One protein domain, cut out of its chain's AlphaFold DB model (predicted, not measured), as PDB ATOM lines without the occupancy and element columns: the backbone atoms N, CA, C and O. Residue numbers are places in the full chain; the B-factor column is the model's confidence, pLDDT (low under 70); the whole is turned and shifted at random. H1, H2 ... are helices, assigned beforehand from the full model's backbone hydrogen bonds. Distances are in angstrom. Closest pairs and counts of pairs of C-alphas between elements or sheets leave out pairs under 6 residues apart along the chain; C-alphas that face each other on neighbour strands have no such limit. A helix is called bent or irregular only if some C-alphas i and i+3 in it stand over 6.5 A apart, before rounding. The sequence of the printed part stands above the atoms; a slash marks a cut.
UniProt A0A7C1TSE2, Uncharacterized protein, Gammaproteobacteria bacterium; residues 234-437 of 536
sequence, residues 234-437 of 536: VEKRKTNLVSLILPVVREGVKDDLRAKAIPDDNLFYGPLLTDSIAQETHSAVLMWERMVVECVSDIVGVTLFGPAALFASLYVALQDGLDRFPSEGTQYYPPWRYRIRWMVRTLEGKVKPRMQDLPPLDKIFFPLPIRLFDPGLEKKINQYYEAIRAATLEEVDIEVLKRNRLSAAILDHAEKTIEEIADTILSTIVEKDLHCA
ATOM      1  N   VAL A 234     145.922 135.308 141.249       77.50
ATOM      2  CA  VAL A 234     146.617 134.131 140.725       77.50
ATOM      3  C   VAL A 234     148.009 133.972 141.272       77.50
ATOM      4  O   VAL A 234     148.351 132.860 141.670       77.50
ATOM      5  N   GLU A 235     148.788 135.045 141.346       82.88
ATOM      6  CA  GLU A 235     150.088 134.982 142.005       82.88
ATOM      7  C   GLU A 235     149.914 134.639 143.487       82.88
ATOM      8  O   GLU A 235     150.640 133.787 143.999       82.88
ATOM      9  N   LYS A 236     148.857 135.140 144.143       87.38
ATOM     10  CA  LYS A 236     148.489 134.715 145.504       87.38
ATOM     11  C   LYS A 236     148.169 133.217 145.567       87.38
ATOM     12  O   LYS A 236     148.676 132.517 146.443       87.38
ATOM     13  N   ARG A 237     147.356 132.681 144.645       86.25
ATOM     14  CA  ARG A 237     147.030 131.237 144.581       86.25
ATOM     15  C   ARG A 237     148.273 130.379 144.327       86.25
ATOM     16  O   ARG A 237     148.486 129.409 145.052       86.25
ATOM     17  N   LYS A 238     149.116 130.754 143.363       89.06
ATOM     18  CA  LYS A 238     150.376 130.062 143.045       89.06
ATOM     19  C   LYS A 238     151.353 130.122 144.216       89.06
ATOM     20  O   LYS A 238     151.911 129.095 144.581       89.06
ATOM     21  N   THR A 239     151.497 131.273 144.866       91.62
ATOM     22  CA  THR A 239     152.335 131.438 146.061       91.62
ATOM     23  C   THR A 239     151.836 130.576 147.217       91.62
ATOM     24  O   THR A 239     152.625 129.870 147.849       91.62
ATOM     25  N   ASN A 240     150.521 130.549 147.452       90.25
ATOM     26  CA  ASN A 240     149.911 129.680 148.457       90.25
ATOM     27  C   ASN A 240     150.174 128.199 148.151       90.25
ATOM     28  O   ASN A 240     150.601 127.466 149.047       90.25
ATOM     29  N   LEU A 241     150.003 127.767 146.897       92.00
ATOM     30  CA  LEU A 241     150.341 126.411 146.467       92.00
ATOM     31  C   LEU A 241     151.825 126.105 146.697       92.00
ATOM     32  O   LEU A 241     152.134 125.098 147.327       92.00
ATOM     33  N   VAL A 242     152.737 126.967 146.235       94.31
ATOM     34  CA  VAL A 242     154.190 126.791 146.398       94.31
ATOM     35  C   VAL A 242     154.544 126.651 147.877       94.31
ATOM     36  O   VAL A 242     155.291 125.743 148.239       94.31
ATOM     37  N   SER A 243     153.964 127.477 148.752       95.00
ATOM     38  CA  SER A 243     154.191 127.391 150.199       95.00
ATOM     39  C   SER A 243     153.757 126.045 150.798       95.00
ATOM     40  O   SER A 243     154.417 125.535 151.706       95.00
ATOM     41  N   LEU A 244     152.693 125.442 150.253       93.00
ATOM     42  CA  LEU A 244     152.164 124.143 150.663       93.00
ATOM     43  C   LEU A 244     153.039 122.981 150.168       93.00
ATOM     44  O   LEU A 244     153.321 122.058 150.931       93.00
ATOM     45  N   ILE A 245     153.472 123.014 148.903       94.06
ATOM     46  CA  ILE A 245     154.189 121.893 148.271       94.06
ATOM     47  C   ILE A 245     155.696 121.915 148.530       94.06
ATOM     48  O   ILE A 245     156.320 120.856 148.533       94.06
ATOM     49  N   LEU A 246     156.302 123.082 148.772       95.56
ATOM     50  CA  LEU A 246     157.758 123.220 148.878       95.56
ATOM     51  C   LEU A 246     158.384 122.323 149.964       95.56
ATOM     52  O   LEU A 246     159.433 121.733 149.692       95.56
ATOM     53  N   PRO A 247     157.785 122.144 151.161       96.44
ATOM     54  CA  PRO A 247     158.291 121.182 152.140       96.44
ATOM     55  C   PRO A 247     158.281 119.738 151.618       96.44
ATOM     56  O   PRO A 247     159.241 119.002 151.841       96.44
ATOM     57  N   VAL A 248     157.229 119.345 150.890       94.44
ATOM     58  CA  VAL A 248     157.076 117.998 150.313       94.44
ATOM     59  C   VAL A 248     158.095 117.771 149.194       94.44
ATOM     60  O   VAL A 248     158.773 116.743 149.189       94.44
ATOM     61  N   VAL A 249     158.252 118.750 148.295       93.50
ATOM     62  CA  VAL A 249     159.245 118.730 147.207       93.50
ATOM     63  C   VAL A 249     160.657 118.626 147.772       93.50
ATOM     64  O   VAL A 249     161.426 117.764 147.360       93.50
ATOM     65  N   ARG A 250     161.006 119.470 148.751       96.19
ATOM     66  CA  ARG A 250     162.352 119.503 149.333       96.19
ATOM     67  C   ARG A 250     162.748 118.162 149.946       96.19
ATOM     68  O   ARG A 250     163.882 117.733 149.749       96.19
ATOM     69  N   GLU A 251     161.857 117.519 150.694       95.00
ATOM     70  CA  GLU A 251     162.157 116.211 151.286       95.00
ATOM     71  C   GLU A 251     162.172 115.093 150.231       95.00
ATOM     72  O   GLU A 251     163.072 114.258 150.263       95.00
ATOM     73  N   GLY A 252     161.271 115.122 149.241       92.12
ATOM     74  CA  GLY A 252     161.284 114.168 148.124       92.12
ATOM     75  C   GLY A 252     162.582 114.207 147.314       92.12
ATOM     76  O   GLY A 252     163.210 113.175 147.100       92.12
ATOM     77  N   VAL A 253     163.055 115.404 146.953       93.94
ATOM     78  CA  VAL A 253     164.312 115.570 146.207       93.94
ATOM     79  C   VAL A 253     165.518 115.082 147.017       93.94
ATOM     80  O   VAL A 253     166.420 114.455 146.461       93.94
ATOM     81  N   LYS A 254     165.553 115.322 148.336       94.94
ATOM     82  CA  LYS A 254     166.617 114.778 149.198       94.94
ATOM     83  C   LYS A 254     166.605 113.251 149.215       94.94
ATOM     84  O   LYS A 254     167.674 112.649 149.134       94.94
ATOM     85  N   ASP A 255     165.425 112.640 149.329       93.69
ATOM     86  CA  ASP A 255     165.267 111.183 149.286       93.69
ATOM     87  C   ASP A 255     165.801 110.620 147.954       93.69
ATOM     88  O   ASP A 255     166.570 109.655 147.959       93.69
ATOM     89  N   ASP A 256     165.500 111.273 146.828       92.56
ATOM     90  CA  ASP A 256     165.959 110.860 145.496       92.56
ATOM     91  C   ASP A 256     167.475 111.014 145.300       92.56
ATOM     92  O   ASP A 256     168.127 110.124 144.740       92.56
ATOM     93  N   LEU A 257     168.072 112.115 145.768       93.44
ATOM     94  CA  LEU A 257     169.527 112.310 145.708       93.44
ATOM     95  C   LEU A 257     170.263 111.270 146.563       93.44
ATOM     96  O   LEU A 257     171.268 110.702 146.122       93.44
ATOM     97  N   ARG A 258     169.723 110.949 147.746       93.94
ATOM     98  CA  ARG A 258     170.243 109.882 148.614       93.94
ATOM     99  C   ARG A 258     170.109 108.507 147.968       93.94
ATOM    100  O   ARG A 258     171.056 107.726 148.021       93.94
ATOM    101  N   ALA A 259     168.982 108.218 147.315       93.94
ATOM    102  CA  ALA A 259     168.776 106.971 146.579       93.94
ATOM    103  C   ALA A 259     169.756 106.818 145.402       93.94
ATOM    104  O   ALA A 259     170.190 105.707 145.096       93.94
ATOM    105  N   LYS A 260     170.173 107.932 144.788       94.94
ATOM    106  CA  LYS A 260     171.238 107.988 143.770       94.94
ATOM    107  C   LYS A 260     172.657 107.932 144.361       94.94
ATOM    108  O   LYS A 260     173.624 108.094 143.622       94.94
ATOM    109  N   ALA A 261     172.786 107.694 145.669       95.50
ATOM    110  CA  ALA A 261     174.045 107.652 146.411       95.50
ATOM    111  C   ALA A 261     174.900 108.927 146.261       95.50
ATOM    112  O   ALA A 261     176.127 108.860 146.308       95.50
ATOM    113  N   ILE A 262     174.260 110.090 146.085       92.25
ATOM    114  CA  ILE A 262     174.935 111.391 146.085       92.25
ATOM    115  C   ILE A 262     174.999 111.859 147.544       92.25
ATOM    116  O   ILE A 262     173.951 112.164 148.116       92.25
ATOM    117  N   PRO A 263     176.184 111.880 148.181       90.06
ATOM    118  CA  PRO A 263     176.284 112.222 149.591       90.06
ATOM    119  C   PRO A 263     176.081 113.727 149.813       90.06
ATOM    120  O   PRO A 263     176.389 114.541 148.940       90.06
ATOM    121  N   ASP A 264     175.579 114.090 150.996       91.94
ATOM    122  CA  ASP A 264     175.260 115.478 151.367       91.94
ATOM    123  C   ASP A 264     176.513 116.397 151.369       91.94
ATOM    124  O   ASP A 264     176.385 117.618 151.312       91.94
ATOM    125  N   ASP A 265     177.726 115.827 151.407       93.31
ATOM    126  CA  ASP A 265     179.018 116.529 151.341       93.31
ATOM    127  C   ASP A 265     179.584 116.677 149.912       93.31
ATOM    128  O   ASP A 265     180.657 117.258 149.723       93.31
ATOM    129  N   ASN A 266     178.878 116.184 148.888       94.31
ATOM    130  CA  ASN A 266     179.286 116.344 147.497       94.31
ATOM    131  C   ASN A 266     179.310 117.837 147.111       94.31
ATOM    132  O   ASN A 266     178.347 118.563 147.357       94.31
ATOM    133  N   LEU A 267     180.378 118.283 146.434       95.25
ATOM    134  CA  LEU A 267     180.550 119.676 145.987       95.25
ATOM    135  C   LEU A 267     179.351 120.201 145.172       95.25
ATOM    136  O   LEU A 267     179.042 121.391 145.214       95.25
ATOM    137  N   PHE A 268     178.663 119.315 144.451       95.62
ATOM    138  CA  PHE A 268     177.505 119.634 143.620       95.62
ATOM    139  C   PHE A 268     176.159 119.381 144.309       95.62
ATOM    140  O   PHE A 268     175.132 119.691 143.714       95.62
ATOM    141  N   TYR A 269     176.124 118.867 145.544       93.88
ATOM    142  CA  TYR A 269     174.871 118.541 146.232       93.88
ATOM    143  C   TYR A 269     173.948 119.758 146.361       93.88
ATOM    144  O   TYR A 269     172.782 119.687 145.991       93.88
ATOM    145  N   GLY A 270     174.471 120.897 146.834       95.38
ATOM    146  CA  GLY A 270     173.694 122.131 146.999       95.38
ATOM    147  C   GLY A 270     173.084 122.650 145.686       95.38
ATOM    148  O   GLY A 270     171.866 122.860 145.637       95.38
ATOM    149  N   PRO A 271     173.887 122.833 144.618       97.00
ATOM    150  CA  PRO A 271     173.377 123.185 143.295       97.00
ATOM    151  C   PRO A 271     172.353 122.182 142.742       97.00
ATOM    152  O   PRO A 271     171.274 122.604 142.336       97.00
ATOM    153  N   LEU A 272     172.636 120.871 142.796       95.06
ATOM    154  CA  LEU A 272     171.726 119.823 142.306       95.06
ATOM    155  C   LEU A 272     170.402 119.797 143.076       95.06
ATOM    156  O   LEU A 272     169.343 119.658 142.468       95.06
ATOM    157  N   LEU A 273     170.452 119.954 144.402       95.50
ATOM    158  CA  LEU A 273     169.269 120.039 145.257       95.50
ATOM    159  C   LEU A 273     168.421 121.260 144.896       95.50
ATOM    160  O   LEU A 273     167.206 121.144 144.788       95.50
ATOM    161  N   THR A 274     169.049 122.421 144.704       96.50
ATOM    162  CA  THR A 274     168.339 123.668 144.380       96.50
ATOM    163  C   THR A 274     167.654 123.580 143.018       96.50
ATOM    164  O   THR A 274     166.472 123.904 142.916       96.50
ATOM    165  N   ASP A 275     168.370 123.095 142.004       96.25
ATOM    166  CA  ASP A 275     167.854 122.926 140.641       96.25
ATOM    167  C   ASP A 275     166.714 121.897 140.588       96.25
ATOM    168  O   ASP A 275     165.626 122.184 140.094       96.25
ATOM    169  N   SER A 276     166.902 120.738 141.233       95.69
ATOM    170  CA  SER A 276     165.870 119.696 141.311       95.69
ATOM    171  C   SER A 276     164.621 120.181 142.057       95.69
ATOM    172  O   SER A 276     163.503 119.911 141.628       95.69
ATOM    173  N   ILE A 277     164.779 120.946 143.150       96.06
ATOM    174  CA  ILE A 277     163.640 121.567 143.848       96.06
ATOM    175  C   ILE A 277     162.903 122.534 142.920       96.06
ATOM    176  O   ILE A 277     161.672 122.529 142.911       96.06
ATOM    177  N   ALA A 278     163.620 123.362 142.156       96.00
ATOM    178  CA  ALA A 278     163.004 124.306 141.231       96.00
ATOM    179  C   ALA A 278     162.211 123.580 140.129       96.00
ATOM    180  O   ALA A 278     161.055 123.928 139.886       96.00
ATOM    181  N   GLN A 279     162.784 122.531 139.531       94.94
ATOM    182  CA  GLN A 279     162.139 121.736 138.483       94.94
ATOM    183  C   GLN A 279     160.891 120.989 138.984       94.94
ATOM    184  O   GLN A 279     159.841 121.024 138.335       94.94
ATOM    185  N   GLU A 280     160.970 120.345 140.150       94.94
ATOM    186  CA  GLU A 280     159.834 119.634 140.753       94.94
ATOM    187  C   GLU A 280     158.732 120.603 141.199       94.94
ATOM    188  O   GLU A 280     157.547 120.352 140.979       94.94
ATOM    189  N   THR A 281     159.106 121.762 141.753       96.00
ATOM    190  CA  THR A 281     158.142 122.818 142.101       96.00
ATOM    191  C   THR A 281     157.440 123.347 140.850       96.00
ATOM    192  O   THR A 281     156.220 123.501 140.851       96.00
ATOM    193  N   HIS A 282     158.178 123.579 139.762       95.06
ATOM    194  CA  HIS A 282     157.594 123.997 138.489       95.06
ATOM    195  C   HIS A 282     156.619 122.945 137.936       95.06
ATOM    196  O   HIS A 282     155.488 123.277 137.582       95.06
ATOM    197  N   SER A 283     157.018 121.668 137.946       94.69
ATOM    198  CA  SER A 283     156.178 120.543 137.510       94.69
ATOM    199  C   SER A 283     154.888 120.430 138.325       94.69
ATOM    200  O   SER A 283     153.816 120.190 137.775       94.69
ATOM    201  N   ALA A 284     154.970 120.643 139.638       95.38
ATOM    202  CA  ALA A 284     153.819 120.647 140.531       95.38
ATOM    203  C   ALA A 284     152.841 121.788 140.255       95.38
ATOM    204  O   ALA A 284     151.632 121.564 140.216       95.38
ATOM    205  N   VAL A 285     153.354 123.005 140.054       95.31
ATOM    206  CA  VAL A 285     152.521 124.162 139.704       95.31
ATOM    207  C   VAL A 285     151.818 123.917 138.370       95.31
ATOM    208  O   VAL A 285     150.613 124.140 138.277       95.31
ATOM    209  N   LEU A 286     152.530 123.385 137.372       95.25
ATOM    210  CA  LEU A 286     151.948 123.058 136.070       95.25
ATOM    211  C   LEU A 286     150.880 121.958 136.171       95.25
ATOM    212  O   LEU A 286     149.824 122.068 135.552       95.25
ATOM    213  N   MET A 287     151.121 120.918 136.974       96.94
ATOM    214  CA  MET A 287     150.136 119.866 137.238       96.94
ATOM    215  C   MET A 287     148.879 120.423 137.908       96.94
ATOM    216  O   MET A 287     147.775 120.132 137.457       96.94
ATOM    217  N   TRP A 288     149.031 121.247 138.948       97.00
ATOM    218  CA  TRP A 288     147.904 121.922 139.592       97.00
ATOM    219  C   TRP A 288     147.112 122.770 138.595       97.00
ATOM    220  O   TRP A 288     145.889 122.650 138.523       97.00
ATOM    221  N   GLU A 289     147.803 123.585 137.796       95.88
ATOM    222  CA  GLU A 289     147.182 124.465 136.808       95.88
ATOM    223  C   GLU A 289     146.376 123.652 135.790       95.88
ATOM    224  O   GLU A 289     145.196 123.926 135.580       95.88
ATOM    225  N   ARG A 290     146.960 122.578 135.241       96.75
ATOM    226  CA  ARG A 290     146.260 121.660 134.330       96.75
ATOM    227  C   ARG A 290     145.065 120.984 134.989       96.75
ATOM    228  O   ARG A 290     144.005 120.910 134.375       96.75
ATOM    229  N   MET A 291     145.185 120.521 136.233       97.69
ATOM    230  CA  MET A 291     144.061 119.922 136.960       97.69
ATOM    231  C   MET A 291     142.889 120.895 137.091       97.69
ATOM    232  O   MET A 291     141.751 120.528 136.789       97.69
ATOM    233  N   VAL A 292     143.170 122.128 137.518       97.69
ATOM    234  CA  VAL A 292     142.160 123.173 137.711       97.69
ATOM    235  C   VAL A 292     141.514 123.550 136.383       97.69
ATOM    236  O   VAL A 292     140.292 123.495 136.256       97.69
ATOM    237  N   VAL A 293     142.331 123.893 135.388       97.56
ATOM    238  CA  VAL A 293     141.870 124.380 134.087       97.56
ATOM    239  C   VAL A 293     141.022 123.329 133.371       97.56
ATOM    240  O   VAL A 293     139.912 123.642 132.944       97.56
ATOM    241  N   GLU A 294     141.478 122.080 133.287       98.31
ATOM    242  CA  GLU A 294     140.753 121.023 132.572       98.31
ATOM    243  C   GLU A 294     139.427 120.669 133.258       98.31
ATOM    244  O   GLU A 294     138.396 120.576 132.592       98.31
ATOM    245  N   CYS A 295     139.423 120.519 134.591       98.50
ATOM    246  CA  CYS A 295     138.212 120.135 135.321       98.50
ATOM    247  C   CYS A 295     137.162 121.250 135.309       98.50
ATOM    248  O   CYS A 295     135.983 120.971 135.097       98.50
ATOM    249  N   VAL A 296     137.565 122.512 135.495       98.50
ATOM    250  CA  VAL A 296     136.628 123.639 135.397       98.50
ATOM    251  C   VAL A 296     136.108 123.782 133.967       98.50
ATOM    252  O   VAL A 296     134.914 124.007 133.774       98.50
ATOM    253  N   SER A 297     136.953 123.568 132.958       98.62
ATOM    254  CA  SER A 297     136.526 123.599 131.557       98.62
ATOM    255  C   SER A 297     135.501 122.510 131.234       98.62
ATOM    256  O   SER A 297     134.492 122.771 130.578       98.62
ATOM    257  N   ASP A 298     135.686 121.302 131.770       98.75
ATOM    258  CA  ASP A 298     134.702 120.221 131.666       98.75
ATOM    259  C   ASP A 298     133.377 120.562 132.370       98.75
ATOM    260  O   ASP A 298     132.303 120.287 131.822       98.75
ATOM    261  N   ILE A 299     133.433 121.199 133.548       98.50
ATOM    262  CA  ILE A 299     132.249 121.705 134.264       98.50
ATOM    263  C   ILE A 299     131.501 122.716 133.387       98.50
ATOM    264  O   ILE A 299     130.300 122.557 133.183       98.50
ATOM    265  N   VAL A 300     132.198 123.695 132.798       98.38
ATOM    266  CA  VAL A 300     131.601 124.676 131.870       98.38
ATOM    267  C   VAL A 300     130.931 123.979 130.688       98.38
ATOM    268  O   VAL A 300     129.776 124.276 130.371       98.38
ATOM    269  N   GLY A 301     131.612 123.012 130.068       98.31
ATOM    270  CA  GLY A 301     131.056 122.226 128.969       98.31
ATOM    271  C   GLY A 301     129.743 121.539 129.349       98.31
ATOM    272  O   GLY A 301     128.750 121.653 128.625       98.31
ATOM    273  N   VAL A 302     129.703 120.880 130.510       98.19
ATOM    274  CA  VAL A 302     128.491 120.235 131.045       98.19
ATOM    275  C   VAL A 302     127.404 121.243 131.374       98.19
ATOM    276  O   VAL A 302     126.238 120.993 131.084       98.19
ATOM    277  N   THR A 303     127.735 122.391 131.950       97.25
ATOM    278  CA  THR A 303     126.727 123.398 132.280       97.25
ATOM    279  C   THR A 303     126.100 123.988 131.023       97.25
ATOM    280  O   THR A 303     124.891 124.192 131.001       97.25
ATOM    281  N   LEU A 304     126.872 124.212 129.957       97.56
ATOM    282  CA  LEU A 304     126.356 124.766 128.700       97.56
ATOM    283  C   LEU A 304     125.591 123.737 127.859       97.56
ATOM    284  O   LEU A 304     124.561 124.063 127.269       97.56
ATOM    285  N   PHE A 305     126.069 122.492 127.799       98.00
ATOM    286  CA  PHE A 305     125.551 121.480 126.869       98.00
ATOM    287  C   PHE A 305     124.932 120.253 127.545       98.00
ATOM    288  O   PHE A 305     124.455 119.358 126.851       98.00
ATOM    289  N   GLY A 306     124.885 120.186 128.872       97.25
ATOM    290  CA  GLY A 306     124.278 119.085 129.617       97.25
ATOM    291  C   GLY A 306     124.939 117.724 129.335       97.25
ATOM    292  O   GLY A 306     126.156 117.646 129.137       97.25
ATOM    293  N   PRO A 307     124.152 116.630 129.285       98.12
ATOM    294  CA  PRO A 307     124.660 115.279 129.036       98.12
ATOM    295  C   PRO A 307     125.443 115.113 127.725       98.12
ATOM    296  O   PRO A 307     126.333 114.269 127.658       98.12
ATOM    297  N   ALA A 308     125.159 115.919 126.696       98.25
ATOM    298  CA  ALA A 308     125.905 115.894 125.438       98.25
ATOM    299  C   ALA A 308     127.414 116.117 125.641       98.25
ATOM    300  O   ALA A 308     128.215 115.405 125.036       98.25
ATOM    301  N   ALA A 309     127.808 117.044 126.526       98.44
ATOM    302  CA  ALA A 309     129.218 117.275 126.843       98.44
ATOM    303  C   ALA A 309     129.854 116.043 127.493       98.44
ATOM    304  O   ALA A 309     130.892 115.585 127.030       98.44
ATOM    305  N   LEU A 310     129.192 115.455 128.499       98.38
ATOM    306  CA  LEU A 310     129.655 114.232 129.164       98.38
ATOM    307  C   LEU A 310     129.884 113.096 128.163       98.38
ATOM    308  O   LEU A 310     130.921 112.433 128.196       98.38
ATOM    309  N   PHE A 311     128.929 112.866 127.262       97.75
ATOM    310  CA  PHE A 311     129.034 111.782 126.289       97.75
ATOM    311  C   PHE A 311     130.127 112.033 125.243       97.75
ATOM    312  O   PHE A 311     130.803 111.085 124.838       97.75
ATOM    313  N   ALA A 312     130.329 113.288 124.834       97.69
ATOM    314  CA  ALA A 312     131.417 113.665 123.939       97.69
ATOM    315  C   ALA A 312     132.788 113.495 124.603       97.69
ATOM    316  O   ALA A 312     133.657 112.845 124.021       97.69
ATOM    317  N   SER A 313     132.960 113.981 125.836       97.88
ATOM    318  CA  SER A 313     134.212 113.835 126.584       97.88
ATOM    319  C   SER A 313     134.537 112.373 126.867       97.88
ATOM    320  O   SER A 313     135.678 111.964 126.691       97.88
ATOM    321  N   LEU A 314     133.543 111.539 127.198       96.62
ATOM    322  CA  LEU A 314     133.760 110.096 127.334       96.62
ATOM    323  C   LEU A 314     134.261 109.468 126.025       96.62
ATOM    324  O   LEU A 314     135.133 108.606 126.049       96.62
ATOM    325  N   TYR A 315     133.727 109.894 124.878       93.81
ATOM    326  CA  TYR A 315     134.166 109.395 123.573       93.81
ATOM    327  C   TYR A 315     135.645 109.693 123.286       93.81
ATOM    328  O   TYR A 315     136.310 108.873 122.653       93.81
ATOM    329  N   VAL A 316     136.151 110.833 123.765       94.50
ATOM    330  CA  VAL A 316     137.575 111.196 123.695       94.50
ATOM    331  C   VAL A 316     138.382 110.413 124.735       94.50
ATOM    332  O   VAL A 316     139.370 109.771 124.389       94.50
ATOM    333  N   ALA A 317     137.914 110.366 125.984       95.19
ATOM    334  CA  ALA A 317     138.575 109.687 127.100       95.19
ATOM    335  C   ALA A 317     138.886 108.206 126.831       95.19
ATOM    336  O   ALA A 317     139.925 107.686 127.244       95.19
ATOM    337  N   LEU A 318     137.994 107.517 126.114       92.25
ATOM    338  CA  LEU A 318     138.159 106.105 125.761       92.25
ATOM    339  C   LEU A 318     139.353 105.835 124.826       92.25
ATOM    340  O   LEU A 318     139.731 104.675 124.673       92.25
ATOM    341  N   GLN A 319     139.948 106.863 124.214       91.31
ATOM    342  CA  GLN A 319     141.117 106.731 123.333       91.31
ATOM    343  C   GLN A 319     142.448 106.818 124.094       91.31
ATOM    344  O   GLN A 319     143.450 106.261 123.648       91.31
ATOM    345  N   ASP A 320     142.457 107.495 125.242       86.94
ATOM    346  CA  ASP A 320     143.667 107.811 126.007       86.94
ATOM    347  C   ASP A 320     143.771 106.947 127.280       86.94
ATOM    348  O   ASP A 320     144.847 106.519 127.675       86.94
ATOM    349  N   GLY A 321     142.652 106.515 127.861       91.75
ATOM    350  CA  GLY A 321     142.632 105.676 129.062       91.75
ATOM    351  C   GLY A 321     142.360 106.490 130.325       91.75
ATOM    352  O   GLY A 321     142.736 107.653 130.446       91.75
ATOM    353  N   LEU A 322     141.655 105.869 131.269       96.50
ATOM    354  CA  LEU A 322     140.965 106.602 132.332       96.50
ATOM    355  C   LEU A 322     141.873 107.062 133.483       96.50
ATOM    356  O   LEU A 322     141.575 108.077 134.107       96.50
ATOM    357  N   ASP A 323     142.982 106.360 133.725       97.50
ATOM    358  CA  ASP A 323     143.766 106.474 134.969       97.50
ATOM    359  C   ASP A 323     145.236 106.851 134.730       97.50
ATOM    360  O   ASP A 323     146.103 106.558 135.556       97.50
ATOM    361  N   ARG A 324     145.553 107.450 133.573       96.25
ATOM    362  CA  ARG A 324     146.928 107.868 133.257       96.25
ATOM    363  C   ARG A 324     147.406 108.931 134.247       96.25
ATOM    364  O   ARG A 324     146.728 109.930 134.462       96.25
ATOM    365  N   PHE A 325     148.587 108.715 134.824       97.00
ATOM    366  CA  PHE A 325     149.197 109.649 135.770       97.00
ATOM    367  C   PHE A 325     149.642 110.952 135.066       97.00
ATOM    368  O   PHE A 325     150.225 110.874 133.976       97.00
ATOM    369  N   PRO A 326     149.425 112.137 135.668       96.50
ATOM    370  CA  PRO A 326     149.943 113.402 135.152       96.50
ATOM    371  C   PRO A 326     151.473 113.448 135.234       96.50
ATOM    372  O   PRO A 326     152.061 113.373 136.306       96.50
ATOM    373  N   SER A 327     152.134 113.569 134.093       95.81
ATOM    374  CA  SER A 327     153.592 113.581 133.957       95.81
ATOM    375  C   SER A 327     153.986 114.397 132.731       95.81
ATOM    376  O   SER A 327     153.123 114.745 131.929       95.81
ATOM    377  N   GLU A 328     155.278 114.641 132.524       95.31
ATOM    378  CA  GLU A 328     155.768 115.311 131.312       95.31
ATOM    379  C   GLU A 328     155.267 114.626 130.023       95.31
ATOM    380  O   GLU A 328     154.784 115.292 129.109       95.31
ATOM    381  N   GLY A 329     155.266 113.286 129.982       95.50
ATOM    382  CA  GLY A 329     154.786 112.513 128.829       95.50
ATOM    383  C   GLY A 329     153.279 112.621 128.570       95.50
ATOM    384  O   GLY A 329     152.835 112.413 127.445       95.50
ATOM    385  N   THR A 330     152.494 112.971 129.591       94.50
ATOM    386  CA  THR A 330     151.063 113.284 129.468       94.50
ATOM    387  C   THR A 330     150.804 114.784 129.539       94.50
ATOM    388  O   THR A 330     149.667 115.173 129.762       94.50
ATOM    389  N   GLN A 331     151.837 115.628 129.403       95.88
ATOM    390  CA  GLN A 331     151.767 117.089 129.559       95.88
ATOM    391  C   GLN A 331     151.026 117.538 130.833       95.88
ATOM    392  O   GLN A 331     150.375 118.582 130.861       95.88
ATOM    393  N   TYR A 332     151.124 116.726 131.886       96.88
ATOM    394  CA  TYR A 332     150.471 116.903 133.178       96.88
ATOM    395  C   TYR A 332     148.936 116.999 133.126       96.88
ATOM    396  O   TYR A 332     148.328 117.525 134.059       96.88
ATOM    397  N   TYR A 333     148.286 116.466 132.086       96.81
ATOM    398  CA  TYR A 333     146.824 116.378 132.055       96.81
ATOM    399  C   TYR A 333     146.302 115.478 133.194       96.81
ATOM    400  O   TYR A 333     146.881 114.414 133.447       96.81
ATOM    401  N   PRO A 334     145.205 115.865 133.880       97.50
ATOM    402  CA  PRO A 334     144.568 115.018 134.883       97.50
ATOM    403  C   PRO A 334     144.016 113.724 134.267       97.50
ATOM    404  O   PRO A 334     143.595 113.733 133.104       97.50
ATOM    405  N   PRO A 335     143.919 112.630 135.049       98.06
ATOM    406  CA  PRO A 335     143.286 111.402 134.585       98.06
ATOM    407  C   PRO A 335     141.853 111.653 134.098       98.06
ATOM    408  O   PRO A 335     141.078 112.372 134.737       98.06
ATOM    409  N   TRP A 336     141.449 111.017 132.999       98.12
ATOM    410  CA  TRP A 336     140.094 111.177 132.464       98.12
ATOM    411  C   TRP A 336     139.000 110.744 133.443       98.12
ATOM    412  O   TRP A 336     137.939 111.362 133.467       98.12
ATOM    413  N   ARG A 337     139.232 109.723 134.281       98.31
ATOM    414  CA  ARG A 337     138.264 109.328 135.318       98.31
ATOM    415  C   ARG A 337     137.993 110.474 136.287       98.31
ATOM    416  O   ARG A 337     136.833 110.734 136.604       98.31
ATOM    417  N   TYR A 338     139.043 111.190 136.682       98.31
ATOM    418  CA  TYR A 338     138.967 112.334 137.583       98.31
ATOM    419  C   TYR A 338     138.161 113.478 136.957       98.31
ATOM    420  O   TYR A 338     137.227 114.002 137.562       98.31
ATOM    421  N   ARG A 339     138.447 113.790 135.690       98.50
ATOM    422  CA  ARG A 339     137.705 114.773 134.887       98.50
ATOM    423  C   ARG A 339     136.217 114.420 134.738       98.50
ATOM    424  O   ARG A 339     135.338 115.212 135.071       98.50
ATOM    425  N   ILE A 340     135.911 113.190 134.313       98.50
ATOM    426  CA  ILE A 340     134.532 112.701 134.127       98.50
ATOM    427  C   ILE A 340     133.773 112.685 135.464       98.50
ATOM    428  O   ILE A 340     132.580 112.988 135.496       98.50
ATOM    429  N   ARG A 341     134.444 112.401 136.588       98.06
ATOM    430  CA  ARG A 341     133.851 112.477 137.934       98.06
ATOM    431  C   ARG A 341     133.317 113.883 138.235       98.06
ATOM    432  O   ARG A 341     132.206 114.001 138.752       98.06
ATOM    433  N   TRP A 342     134.041 114.943 137.867       98.19
ATOM    434  CA  TRP A 342     133.567 116.330 137.988       98.19
ATOM    435  C   TRP A 342     132.361 116.626 137.088       98.19
ATOM    436  O   TRP A 342     131.391 117.248 137.530       98.19
ATOM    437  N   MET A 343     132.364 116.109 135.859       98.31
ATOM    438  CA  MET A 343     131.225 116.219 134.940       98.31
ATOM    439  C   MET A 343     129.965 115.542 135.503       98.31
ATOM    440  O   MET A 343     128.883 116.133 135.496       98.31
ATOM    441  N   VAL A 344     130.101 114.326 136.046       97.62
ATOM    442  CA  VAL A 344     129.009 113.589 136.705       97.62
ATOM    443  C   VAL A 344     128.512 114.345 137.936       97.62
ATOM    444  O   VAL A 344     127.311 114.573 138.053       97.62
ATOM    445  N   ARG A 345     129.410 114.824 138.815       95.94
ATOM    446  CA  ARG A 345     129.033 115.667 139.969       95.94
ATOM    447  C   ARG A 345     128.222 116.891 139.536       95.94
ATOM    448  O   ARG A 345     127.273 117.256 140.224       95.94
ATOM    449  N   THR A 346     128.563 117.498 138.402       95.38
ATOM    450  CA  THR A 346     127.851 118.663 137.859       95.38
ATOM    451  C   THR A 346     126.437 118.300 137.400       95.38
ATOM    452  O   THR A 346     125.484 118.964 137.797       95.38
ATOM    453  N   LEU A 347     126.258 117.201 136.654       95.12
ATOM    454  CA  LEU A 347     124.925 116.713 136.245       95.12
ATOM    455  C   LEU A 347     124.054 116.235 137.419       95.12
ATOM    456  O   LEU A 347     122.825 116.253 137.326       95.12
ATOM    457  N   GLU A 348     124.685 115.802 138.512       94.06
ATOM    458  CA  GLU A 348     124.022 115.443 139.770       94.06
ATOM    459  C   GLU A 348     123.673 116.661 140.642       94.06
ATOM    460  O   GLU A 348     123.156 116.498 141.748       94.06
ATOM    461  N   GLY A 349     123.979 117.879 140.181       90.00
ATOM    462  CA  GLY A 349     123.766 119.106 140.941       90.00
ATOM    463  C   GLY A 349     124.633 119.188 142.200       90.00
ATOM    464  O   GLY A 349     124.269 119.876 143.146       90.00
ATOM    465  N   LYS A 350     125.762 118.475 142.275       89.25
ATOM    466  CA  LYS A 350     126.700 118.538 143.415       89.25
ATOM    467  C   LYS A 350     127.715 119.672 143.291       89.25
ATOM    468  O   LYS A 350     128.366 120.000 144.276       89.25
ATOM    469  N   VAL A 351     127.856 120.248 142.100       85.12
ATOM    470  CA  VAL A 351     128.605 121.487 141.854       85.12
ATOM    471  C   VAL A 351     127.567 122.583 141.640       85.12
ATOM    472  O   VAL A 351     126.751 122.477 140.726       85.12
ATOM    473  N   LYS A 352     127.533 123.587 142.520       78.12
ATOM    474  CA  LYS A 352     126.520 124.649 142.490       78.12
ATOM    475  C   LYS A 352     127.163 126.018 142.693       78.12
ATOM    476  O   LYS A 352     128.109 126.097 143.478       78.12
ATOM    477  N   PRO A 353     126.611 127.075 142.074       78.50
ATOM    478  CA  PRO A 353     126.927 128.428 142.485       78.50
ATOM    479  C   PRO A 353     126.475 128.650 143.941       78.50
ATOM    480  O   PRO A 353     125.421 128.156 144.353       78.50
ATOM    481  N   ARG A 354     127.265 129.373 144.739       74.75
ATOM    482  CA  ARG A 354     127.005 129.697 146.150       74.75
ATOM    483  C   ARG A 354     126.011 130.845 146.325       74.75
ATOM    484  O   ARG A 354     125.521 131.042 147.438       74.75
ATOM    485  N   MET A 355     125.706 131.601 145.269       68.31
ATOM    486  CA  MET A 355     124.745 132.706 145.331       68.31
ATOM    487  C   MET A 355     123.337 132.198 145.683       68.31
ATOM    488  O   MET A 355     122.725 131.460 144.915       68.31
ATOM    489  N   GLN A 356     122.824 132.618 146.845       59.97
ATOM    490  CA  GLN A 356     121.537 132.168 147.404       59.97
ATOM    491  C   GLN A 356     120.315 132.606 146.576       59.97
ATOM    492  O   GLN A 356     119.261 131.985 146.692       59.97
ATOM    493  N   ASP A 357     120.466 133.628 145.727       66.50
ATOM    494  CA  ASP A 357     119.372 134.232 144.955       66.50
ATOM    495  C   ASP A 357     119.261 133.715 143.510       66.50
ATOM    496  O   ASP A 357     118.333 134.083 142.788       66.50
ATOM    497  N   LEU A 358     120.192 132.865 143.060       65.62
ATOM    498  CA  LEU A 358     120.124 132.278 141.723       65.62
ATOM    499  C   LEU A 358     119.225 131.031 141.725       65.62
ATOM    500  O   LEU A 358     119.228 130.272 142.700       65.62
ATOM    501  N   PRO A 359     118.458 130.780 140.642       59.03
ATOM    502  CA  PRO A 359     117.671 129.563 140.530       59.03
ATOM    503  C   PRO A 359     118.601 128.355 140.706       59.03
ATOM    504  O   PRO A 359     119.656 128.290 140.066       59.03
ATOM    505  N   PRO A 360     118.254 127.409 141.590       59.78
ATOM    506  CA  PRO A 360     119.162 126.329 141.911       59.78
ATOM    507  C   PRO A 360     119.396 125.442 140.680       59.78
ATOM    508  O   PRO A 360     118.464 125.049 139.982       59.78
ATOM    509  N   LEU A 361     120.652 125.043 140.459       63.16
ATOM    510  CA  LEU A 361     121.012 123.930 139.563       63.16
ATOM    511  C   LEU A 361     120.626 122.563 140.177       63.16
ATOM    512  O   LEU A 361     121.272 121.551 139.934       63.16
ATOM    513  N   ASP A 362     119.622 122.522 141.054       59.97
ATOM    514  CA  ASP A 362     119.258 121.354 141.864       59.97
ATOM    515  C   ASP A 362     118.491 120.275 141.096       59.97
ATOM    516  O   ASP A 362     118.267 119.184 141.625       59.97
ATOM    517  N   LYS A 363     118.108 120.548 139.848       73.19
ATOM    518  CA  LYS A 363     117.460 119.553 139.002       73.19
ATOM    519  C   LYS A 363     118.503 118.577 138.477       73.19
ATOM    520  O   LYS A 363     119.388 118.922 137.701       73.19
ATOM    521  N   ILE A 364     118.352 117.331 138.902       87.38
ATOM    522  CA  ILE A 364     119.197 116.213 138.498       87.38
ATOM    523  C   ILE A 364     118.781 115.775 137.089       87.38
ATOM    524  O   ILE A 364     117.593 115.582 136.819       87.38
ATOM    525  N   PHE A 365     119.744 115.597 136.181       92.50
ATOM    526  CA  PHE A 365     119.450 115.091 134.835       92.50
ATOM    527  C   PHE A 365     118.982 113.626 134.849       92.50
ATOM    528  O   PHE A 365     118.124 113.250 134.051       92.50
ATOM    529  N   PHE A 366     119.521 112.805 135.750       92.25
ATOM    530  CA  PHE A 366     119.286 111.362 135.787       92.25
ATOM    531  C   PHE A 366     118.786 110.880 137.161       92.25
ATOM    532  O   PHE A 366     119.210 111.410 138.182       92.25
ATOM    533  N   PRO A 367     117.925 109.850 137.222       92.75
ATOM    534  CA  PRO A 367     117.372 109.106 136.095       92.75
ATOM    535  C   PRO A 367     116.346 109.926 135.300       92.75
ATOM    536  O   PRO A 367     115.608 110.739 135.850       92.75
ATOM    537  N   LEU A 368     116.276 109.669 133.995       90.94
ATOM    538  CA  LEU A 368     115.250 110.225 133.120       90.94
ATOM    539  C   LEU A 368     113.846 109.797 133.585       90.94
ATOM    540  O   LEU A 368     113.666 108.618 133.923       90.94
ATOM    541  N   PRO A 369     112.851 110.707 133.558       86.44
ATOM    542  CA  PRO A 369     111.465 110.386 133.887       86.44
ATOM    543  C   PRO A 369     110.904 109.251 133.021       86.44
ATOM    544  O   PRO A 369     111.127 109.211 131.816       86.44
ATOM    545  N   ILE A 370     110.136 108.342 133.626       82.81
ATOM    546  CA  ILE A 370     109.464 107.248 132.906       82.81
ATOM    547  C   ILE A 370     108.406 107.836 131.954       82.81
ATOM    548  O   ILE A 370     107.594 108.647 132.397       82.81
ATOM    549  N   ARG A 371     108.360 107.362 130.696       84.06
ATOM    550  CA  ARG A 371     107.466 107.831 129.608       84.06
ATOM    551  C   ARG A 371     107.826 109.206 129.048       84.06
ATOM    552  O   ARG A 371     106.960 109.882 128.498       84.06
ATOM    553  N   LEU A 372     109.081 109.623 129.192       85.81
ATOM    554  CA  LEU A 372     109.577 110.785 128.464       85.81
ATOM    555  C   LEU A 372     109.710 110.470 126.964       85.81
ATOM    556  O   LEU A 372     109.486 111.342 126.136       85.81
ATOM    557  N   PHE A 373     110.038 109.226 126.614       86.56
ATOM    558  CA  PHE A 373     110.267 108.761 125.248       86.56
ATOM    559  C   PHE A 373     109.435 107.512 124.931       86.56
ATOM    560  O   PHE A 373     108.677 107.005 125.762       86.56
ATOM    561  N   ASP A 374     109.613 106.986 123.715       78.38
ATOM    562  CA  ASP A 374     109.115 105.664 123.348       78.38
ATOM    563  C   ASP A 374     109.573 104.595 124.359       78.38
ATOM    564  O   ASP A 374     110.721 104.640 124.827       78.38
ATOM    565  N   PRO A 375     108.720 103.598 124.685       77.94
ATOM    566  CA  PRO A 375     108.974 102.667 125.777       77.94
ATOM    567  C   PRO A 375     110.355 102.003 125.706       77.94
ATOM    568  O   PRO A 375     110.617 101.139 124.868       77.94
ATOM    569  N   GLY A 376     111.234 102.366 126.645       84.44
ATOM    570  CA  GLY A 376     112.520 101.702 126.862       84.44
ATOM    571  C   GLY A 376     113.750 102.507 126.447       84.44
ATOM    572  O   GLY A 376     114.856 102.103 126.819       84.44
ATOM    573  N   LEU A 377     113.601 103.641 125.752       87.69
ATOM    574  CA  LEU A 377     114.736 104.525 125.470       87.69
ATOM    575  C   LEU A 377     115.310 105.123 126.761       87.69
ATOM    576  O   LEU A 377     116.521 105.084 126.969       87.69
ATOM    577  N   GLU A 378     114.457 105.580 127.678       91.19
ATOM    578  CA  GLU A 378     114.871 106.112 128.982       91.19
ATOM    579  C   GLU A 378     115.684 105.079 129.753       91.19
ATOM    580  O   GLU A 378     116.715 105.399 130.337       91.19
ATOM    581  N   LYS A 379     115.251 103.812 129.708       90.50
ATOM    582  CA  LYS A 379     115.960 102.710 130.358       90.50
ATOM    583  C   LYS A 379     117.366 102.547 129.784       90.50
ATOM    584  O   LYS A 379     118.303 102.414 130.562       90.50
ATOM    585  N   LYS A 380     117.523 102.575 128.455       89.81
ATOM    586  CA  LYS A 380     118.840 102.462 127.804       89.81
ATOM    587  C   LYS A 380     119.757 103.625 128.173       89.81
ATOM    588  O   LYS A 380     120.914 103.397 128.512       89.81
ATOM    589  N   ILE A 381     119.247 104.853 128.131       91.75
ATOM    590  CA  ILE A 381     120.052 106.044 128.420       91.75
ATOM    591  C   ILE A 381     120.416 106.101 129.908       91.75
ATOM    592  O   ILE A 381     121.575 106.345 130.231       91.75
ATOM    593  N   ASN A 382     119.483 105.784 130.808       93.25
ATOM    594  CA  ASN A 382     119.773 105.669 132.238       93.25
ATOM    595  C   ASN A 382     120.818 104.581 132.512       93.25
ATOM    596  O   ASN A 382     121.734 104.810 133.287       93.25
ATOM    597  N   GLN A 383     120.738 103.421 131.852       92.44
ATOM    598  CA  GLN A 383     121.763 102.376 131.969       92.44
ATOM    599  C   GLN A 383     123.134 102.842 131.469       92.44
ATOM    600  O   GLN A 383     124.146 102.525 132.086       92.44
ATOM    601  N   TYR A 384     123.167 103.594 130.366       92.88
ATOM    602  CA  TYR A 384     124.398 104.173 129.836       92.88
ATOM    603  C   TYR A 384     125.011 105.172 130.827       92.88
ATOM    604  O   TYR A 384     126.190 105.064 131.150       92.88
ATOM    605  N   TYR A 385     124.204 106.088 131.365       95.25
ATOM    606  CA  TYR A 385     124.637 107.029 132.397       95.25
ATOM    607  C   TYR A 385     125.114 106.319 133.671       95.25
ATOM    608  O   TYR A 385     126.195 106.627 134.163       95.25
ATOM    609  N   GLU A 386     124.372 105.329 134.177       95.38
ATOM    610  CA  GLU A 386     124.777 104.576 135.372       95.38
ATOM    611  C   GLU A 386     126.088 103.813 135.162       95.38
ATOM    612  O   GLU A 386     126.864 103.685 136.102       95.38
ATOM    613  N   ALA A 387     126.386 103.350 133.944       94.94
ATOM    614  CA  ALA A 387     127.682 102.745 133.644       94.94
ATOM    615  C   ALA A 387     128.832 103.764 133.748       94.94
ATOM    616  O   ALA A 387     129.872 103.452 134.326       94.94
ATOM    617  N   ILE A 388     128.636 104.989 133.242       96.12
ATOM    618  CA  ILE A 388     129.610 106.087 133.383       96.12
ATOM    619  C   ILE A 388     129.794 106.434 134.858       96.12
ATOM    620  O   ILE A 388     130.915 106.492 135.358       96.12
ATOM    621  N   ARG A 389     128.678 106.622 135.566       96.62
ATOM    622  CA  ARG A 389     128.659 106.936 136.990       96.62
ATOM    623  C   ARG A 389     129.382 105.861 137.797       96.62
ATOM    624  O   ARG A 389     130.263 106.200 138.579       96.62
ATOM    625  N   ALA A 390     129.089 104.582 137.564       95.62
ATOM    626  CA  ALA A 390     129.765 103.465 138.218       95.62
ATOM    627  C   ALA A 390     131.281 103.476 137.970       95.62
ATOM    628  O   ALA A 390     132.041 103.347 138.924       95.62
ATOM    629  N   ALA A 391     131.721 103.720 136.731       95.31
ATOM    630  CA  ALA A 391     133.146 103.837 136.412       95.31
ATOM    631  C   ALA A 391     133.828 105.001 137.160       95.31
ATOM    632  O   ALA A 391     134.990 104.895 137.536       95.31
ATOM    633  N   THR A 392     133.107 106.098 137.419       96.50
ATOM    634  CA  THR A 392     133.631 107.259 138.166       96.50
ATOM    635  C   THR A 392     133.584 107.105 139.689       96.50
ATOM    636  O   THR A 392     134.211 107.896 140.389       96.50
ATOM    637  N   LEU A 393     132.845 106.116 140.215       96.19
ATOM    638  CA  LEU A 393     132.823 105.802 141.652       96.19
ATOM    639  C   LEU A 393     134.083 105.059 142.099       96.19
ATOM    640  O   LEU A 393     134.440 105.106 143.272       96.19
ATOM    641  N   GLU A 394     134.747 104.364 141.183       96.19
ATOM    642  CA  GLU A 394     136.050 103.774 141.451       96.19
ATOM    643  C   GLU A 394     137.108 104.876 141.646       96.19
ATOM    644  O   GLU A 394     137.142 105.852 140.900       96.19
ATOM    645  N   GLU A 395     138.011 104.712 142.614       97.19
ATOM    646  CA  GLU A 395     139.028 105.716 142.981       97.19
ATOM    647  C   GLU A 395     140.438 105.386 142.474       97.19
ATOM    648  O   GLU A 395     141.420 105.884 143.011       97.19
ATOM    649  N   VAL A 396     140.565 104.553 141.436       97.75
ATOM    650  CA  VAL A 396     141.872 104.113 140.910       97.75
ATOM    651  C   VAL A 396     142.735 105.296 140.452       97.75
ATOM    652  O   VAL A 396     143.928 105.337 140.735       97.75
ATOM    653  N   ASP A 397     142.134 106.282 139.791       97.31
ATOM    654  CA  ASP A 397     142.760 107.552 139.414       97.31
ATOM    655  C   ASP A 397     143.276 108.330 140.633       97.31
ATOM    656  O   ASP A 397     144.417 108.792 140.642       97.31
ATOM    657  N   ILE A 398     142.463 108.427 141.688       97.38
ATOM    658  CA  ILE A 398     142.826 109.105 142.935       97.38
ATOM    659  C   ILE A 398     143.939 108.344 143.656       97.38
ATOM    660  O   ILE A 398     144.871 108.960 144.164       97.38
ATOM    661  N   GLU A 399     143.886 107.015 143.698       97.62
ATOM    662  CA  GLU A 399     144.953 106.185 144.256       97.62
ATOM    663  C   GLU A 399     146.266 106.391 143.497       97.62
ATOM    664  O   GLU A 399     147.320 106.527 144.118       97.62
ATOM    665  N   VAL A 400     146.215 106.447 142.162       95.88
ATOM    666  CA  VAL A 400     147.376 106.723 141.307       95.88
ATOM    667  C   VAL A 400     147.958 108.106 141.608       95.88
ATOM    668  O   VAL A 400     149.171 108.217 141.784       95.88
ATOM    669  N   LEU A 401     147.119 109.133 141.779       96.12
ATOM    670  CA  LEU A 401     147.551 110.468 142.211       96.12
ATOM    671  C   LEU A 401     148.110 110.471 143.643       96.12
ATOM    672  O   LEU A 401     149.104 111.135 143.911       96.12
ATOM    673  N   LYS A 402     147.532 109.709 144.574       96.50
ATOM    674  CA  LYS A 402     147.982 109.665 145.976       96.50
ATOM    675  C   LYS A 402     149.277 108.876 146.188       96.50
ATOM    676  O   LYS A 402     149.952 109.083 147.194       96.50
ATOM    677  N   ARG A 403     149.649 107.980 145.263       95.38
ATOM    678  CA  ARG A 403     150.923 107.230 145.321       95.38
ATOM    679  C   ARG A 403     152.143 108.133 145.175       95.38
ATOM    680  O   ARG A 403     153.189 107.824 145.740       95.38
ATOM    681  N   ASN A 404     152.019 109.227 144.430       93.56
ATOM    682  CA  ASN A 404     153.062 110.235 144.338       93.56
ATOM    683  C   ASN A 404     152.789 111.340 145.376       93.56
ATOM    684  O   ASN A 404     151.701 111.911 145.443       93.56
ATOM    685  N   ARG A 405     153.785 111.613 146.229       90.94
ATOM    686  CA  ARG A 405     153.659 112.553 147.359       90.94
ATOM    687  C   ARG A 405     153.308 113.972 146.901       90.94
ATOM    688  O   ARG A 405     152.564 114.665 147.587       90.94
ATOM    689  N   LEU A 406     153.850 114.388 145.758       91.06
ATOM    690  CA  LEU A 406     153.670 115.724 145.204       91.06
ATOM    691  C   LEU A 406     152.248 115.914 144.677       91.06
ATOM    692  O   LEU A 406     151.560 116.842 145.092       91.06
ATOM    693  N   SER A 407     151.767 114.989 143.846       94.25
ATOM    694  CA  SER A 407     150.386 115.014 143.351       94.25
ATOM    695  C   SER A 407     149.358 114.854 144.470       94.25
ATOM    696  O   SER A 407     148.308 115.489 144.415       94.25
ATOM    697  N   ALA A 408     149.661 114.082 145.519       93.81
ATOM    698  CA  ALA A 408     148.805 113.989 146.699       93.81
ATOM    699  C   ALA A 408     148.629 115.352 147.397       93.81
ATOM    700  O   ALA A 408     147.513 115.703 147.765       93.81
ATOM    701  N   ALA A 409     149.709 116.128 147.545       90.75
ATOM    702  CA  ALA A 409     149.656 117.464 148.143       90.75
ATOM    703  C   ALA A 409     148.911 118.480 147.259       90.75
ATOM    704  O   ALA A 409     148.248 119.381 147.770       90.75
ATOM    705  N   ILE A 410     149.008 118.327 145.936       95.31
ATOM    706  CA  ILE A 410     148.320 119.182 144.960       95.31
ATOM    707  C   ILE A 410     146.815 118.913 144.938       95.31
ATOM    708  O   ILE A 410     146.042 119.862 144.822       95.31
ATOM    709  N   LEU A 411     146.400 117.646 145.040       95.38
ATOM    710  CA  LEU A 411     145.019 117.212 144.814       95.38
ATOM    711  C   LEU A 411     144.003 117.994 145.660       95.38
ATOM    712  O   LEU A 411     143.095 118.601 145.098       95.38
ATOM    713  N   ASP A 412     144.190 118.056 146.979       89.94
ATOM    714  CA  ASP A 412     143.255 118.746 147.881       89.94
ATOM    715  C   ASP A 412     143.165 120.254 147.572       89.94
ATOM    716  O   ASP A 412     142.094 120.866 147.621       89.94
ATOM    717  N   HIS A 413     144.298 120.869 147.216       93.56
ATOM    718  CA  HIS A 413     144.347 122.284 146.853       93.56
ATOM    719  C   HIS A 413     143.696 122.553 145.488       93.56
ATOM    720  O   HIS A 413     142.999 123.559 145.316       93.56
ATOM    721  N   ALA A 414     143.893 121.649 144.525       95.81
ATOM    722  CA  ALA A 414     143.256 121.701 143.217       95.81
ATOM    723  C   ALA A 414     141.734 121.586 143.351       95.81
ATOM    724  O   ALA A 414     141.033 122.416 142.787       95.81
ATOM    725  N   GLU A 415     141.214 120.648 144.152       95.44
ATOM    726  CA  GLU A 415     139.767 120.478 144.363       95.44
ATOM    727  C   GLU A 415     139.103 121.740 144.907       95.44
ATOM    728  O   GLU A 415     138.110 122.208 144.349       95.44
ATOM    729  N   LYS A 416     139.693 122.345 145.941       93.75
ATOM    730  CA  LYS A 416     139.195 123.608 146.492       93.75
ATOM    731  C   LYS A 416     139.220 124.732 145.449       93.75
ATOM    732  O   LYS A 416     138.262 125.492 145.338       93.75
ATOM    733  N   THR A 417     140.302 124.822 144.674       94.62
ATOM    734  CA  THR A 417     140.442 125.833 143.614       94.62
ATOM    735  C   THR A 417     139.406 125.626 142.503       94.62
ATOM    736  O   THR A 417     138.796 126.595 142.056       94.62
ATOM    737  N   ILE A 418     139.172 124.376 142.089       96.19
ATOM    738  CA  ILE A 418     138.152 124.007 141.099       96.19
ATOM    739  C   ILE A 418     136.779 124.475 141.575       96.19
ATOM    740  O   ILE A 418     136.071 125.121 140.810       96.19
ATOM    741  N   GLU A 419     136.407 124.201 142.830       94.75
ATOM    742  CA  GLU A 419     135.105 124.611 143.373       94.75
ATOM    743  C   GLU A 419     134.934 126.136 143.404       94.75
ATOM    744  O   GLU A 419     133.872 126.631 143.037       94.75
ATOM    745  N   GLU A 420     135.967 126.887 143.797       92.69
ATOM    746  CA  GLU A 420     135.931 128.357 143.847       92.69
ATOM    747  C   GLU A 420     135.807 129.004 142.458       92.69
ATOM    748  O   GLU A 420     134.995 129.912 142.253       92.69
ATOM    749  N   ILE A 421     136.597 128.543 141.484       94.56
ATOM    750  CA  ILE A 421     136.547 129.088 140.119       94.56
ATOM    751  C   ILE A 421     135.249 128.657 139.427       94.56
ATOM    752  O   ILE A 421     134.601 129.478 138.774       94.56
ATOM    753  N   ALA A 422     134.829 127.397 139.599       95.69
ATOM    754  CA  ALA A 422     133.566 126.914 139.055       95.69
ATOM    755  C   ALA A 422     132.382 127.713 139.610       95.69
ATOM    756  O   ALA A 422     131.533 128.126 138.830       95.69
ATOM    757  N   ASP A 423     132.334 127.995 140.914       93.19
ATOM    758  CA  ASP A 423     131.292 128.833 141.528       93.19
ATOM    759  C   ASP A 423     131.138 130.188 140.811       93.19
ATOM    760  O   ASP A 423     130.039 130.565 140.384       93.19
ATOM    761  N   THR A 424     132.263 130.867 140.586       93.06
ATOM    762  CA  THR A 424     132.315 132.163 139.892       93.06
ATOM    763  C   THR A 424     131.755 132.061 138.470       93.06
ATOM    764  O   THR A 424     130.839 132.799 138.104       93.06
ATOM    765  N   ILE A 425     132.248 131.105 137.674       95.31
ATOM    766  CA  ILE A 425     131.835 130.950 136.271       95.31
ATOM    767  C   ILE A 425     130.373 130.501 136.160       95.31
ATOM    768  O   ILE A 425     129.614 131.023 135.339       95.31
ATOM    769  N   LEU A 426     129.958 129.530 136.976       94.44
ATOM    770  CA  LEU A 426     128.597 129.003 136.965       94.44
ATOM    771  C   LEU A 426     127.581 130.082 137.320       94.44
ATOM    772  O   LEU A 426     126.517 130.125 136.704       94.44
ATOM    773  N   SER A 427     127.917 130.975 138.254       93.44
ATOM    774  CA  SER A 427     127.074 132.122 138.594       93.44
ATOM    775  C   SER A 427     126.818 132.997 137.362       93.44
ATOM    776  O   SER A 427     125.663 133.292 137.057       93.44
ATOM    777  N   THR A 428     127.857 133.302 136.576       94.31
ATOM    778  CA  THR A 428     127.717 134.044 135.312       94.31
ATOM    779  C   THR A 428     126.868 133.288 134.284       94.31
ATOM    780  O   THR A 428     125.966 133.869 133.684       94.31
ATOM    781  N   ILE A 429     127.105 131.986 134.083       95.56
ATOM    782  CA  ILE A 429     126.331 131.177 133.121       95.56
ATOM    783  C   ILE A 429     124.841 131.134 133.506       95.56
ATOM    784  O   ILE A 429     123.969 131.206 132.631       95.56
ATOM    785  N   VAL A 430     124.537 131.010 134.801       92.69
ATOM    786  CA  VAL A 430     123.161 130.983 135.316       92.69
ATOM    787  C   VAL A 430     122.494 132.349 135.175       92.69
ATOM    788  O   VAL A 430     121.379 132.405 134.659       92.69
ATOM    789  N   GLU A 431     123.174 133.438 135.542       93.31
ATOM    790  CA  GLU A 431     122.670 134.812 135.404       93.31
ATOM    791  C   GLU A 431     122.304 135.151 133.948       93.31
ATOM    792  O   GLU A 431     121.281 135.785 133.687       93.31
ATOM    793  N   LYS A 432     123.102 134.687 132.978       94.38
ATOM    794  CA  LYS A 432     122.843 134.889 131.540       94.38
ATOM    795  C   LYS A 432     121.836 133.902 130.939       94.38
ATOM    796  O   LYS A 432     121.610 133.926 129.732       94.38
ATOM    797  N   ASP A 433     121.248 133.031 131.756       94.38
ATOM    798  CA  ASP A 433     120.310 131.976 131.358       94.38
ATOM    799  C   ASP A 433     120.842 131.009 130.274       94.38
ATOM    800  O   ASP A 433     120.087 130.429 129.486       94.38
ATOM    801  N   LEU A 434     122.162 130.805 130.238       95.25
ATOM    802  CA  LEU A 434     122.836 129.974 129.234       95.25
ATOM    803  C   LEU A 434     122.962 128.502 129.639       95.25
ATOM    804  O   LEU A 434     123.289 127.662 128.802       95.25
ATOM    805  N   HIS A 435     122.720 128.184 130.910       95.25
ATOM    806  CA  HIS A 435     122.833 126.822 131.419       95.25
ATOM    807  C   HIS A 435     121.799 125.882 130.775       95.25
ATOM    808  O   HIS A 435     120.621 126.206 130.614       95.25
ATOM    809  N   CYS A 436     122.214 124.663 130.450       95.31
ATOM    810  CA  CYS A 436     121.309 123.592 130.075       95.31
ATOM    811  C   CYS A 436     120.590 123.095 131.337       95.31
ATOM    812  O   CYS A 436     121.196 122.440 132.177       95.31
ATOM    813  N   ALA A 437     119.297 123.390 131.475       93.38
ATOM    814  CA  ALA A 437     118.479 122.907 132.591       93.38
ATOM    815  C   ALA A 437     117.654 121.668 132.182       93.38
ATOM    816  O   ALA A 437     117.113 121.662 131.071       93.38
TER     817      ALA A 437
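Overview. This is residues 234 to 437 of the 536 residues of an uncharacterized protein of Gammaproteobacteria bacterium (UniProt A0A7C1TSE2). One long helix, H2, is the spine of an elongated body: the bent helix H1 crosses its first part, H7 packs along it, and H3 and H4 fold back at its last part. H5 packs with residues 389 to 393 on H4 and, with the loop before it, reaches beyond the end of H2; short H6 leads from H5 to H7. The printed part has 204 residues with seven named helices, H1 to H7 in chain order, and no named strand; the class is all helix. The whole is loose, with a radius of gyration of the C-alphas of 20.6 A, and spans 76 by 35 by 19 A.

Arrangement. Start at H1, residues 234 to 259, by its hydrogen bonds assigned as one helix but bent, with C-alphas 244 and 247 7.0 A apart; its arms H1a, residues 234 to 244, and H1b, residues 247 to 259, stand at a steep tilt of 51 degrees. H2, residues 269 to 305, touches H1b with residues 273 to 281 alone; the closest C-alphas, Arg 250 and Ile 277, are 6.0 A apart. H3, residues 307 to 320, makes a hairpin with H2, closest at C-alphas Val 302 and Ala 309, 5.2 A. H4, residues 336 to 347, makes a hairpin with H3 at a shallow tilt of 6 degrees, closest at C-alphas Ala 317 and Trp 336, 5.8 A. H2, H3 and H4 form an up and down bundle, each running against the one before. H5, residues 377 to 393, touches H4 at a steep tilt of 53 degrees, closest at C-alphas Arg 341 and Thr 392, 5.2 A. H6, residues 396 to 403, only just touches H4, with 3 pairs of C-alphas within 8 A. H7, residues 405 to 431, touches H2 the same way at a shallow tilt of 32 degrees, closest at C-alphas Val 292 and Ile 418, 5.3 A. H5 and H7 are apart. Every O i to N i+4 pair is within hydrogen-bond range in H1a, H1b, H2, H4, H5 and H6; H3 has 8 of 10, H7 21 of 23.

Along the chain. Find C-alpha 234 at (146.617, 134.131, 140.725), where H1a begins. From C-alpha 269 at (174.871, 118.541, 146.232), H2 runs 53.1 A to C-alpha 305. Further on, H5 measures 24.3 A. H7 runs 40.0 A to C-alpha 431 at (122.670, 134.812, 135.404), with a kink of 30 degrees near residue 413; it is only just irregular, C-alphas 409 and 412 being 6.53 A apart.

Size, cuts and confidence. The C-alphas farthest apart, Leu 267 and Pro 375, are 76.3 A apart. The printed part has no cut; the links H3 to H4 and H4 to H5 are long. Residues 355 to 362 have pLDDT under 70.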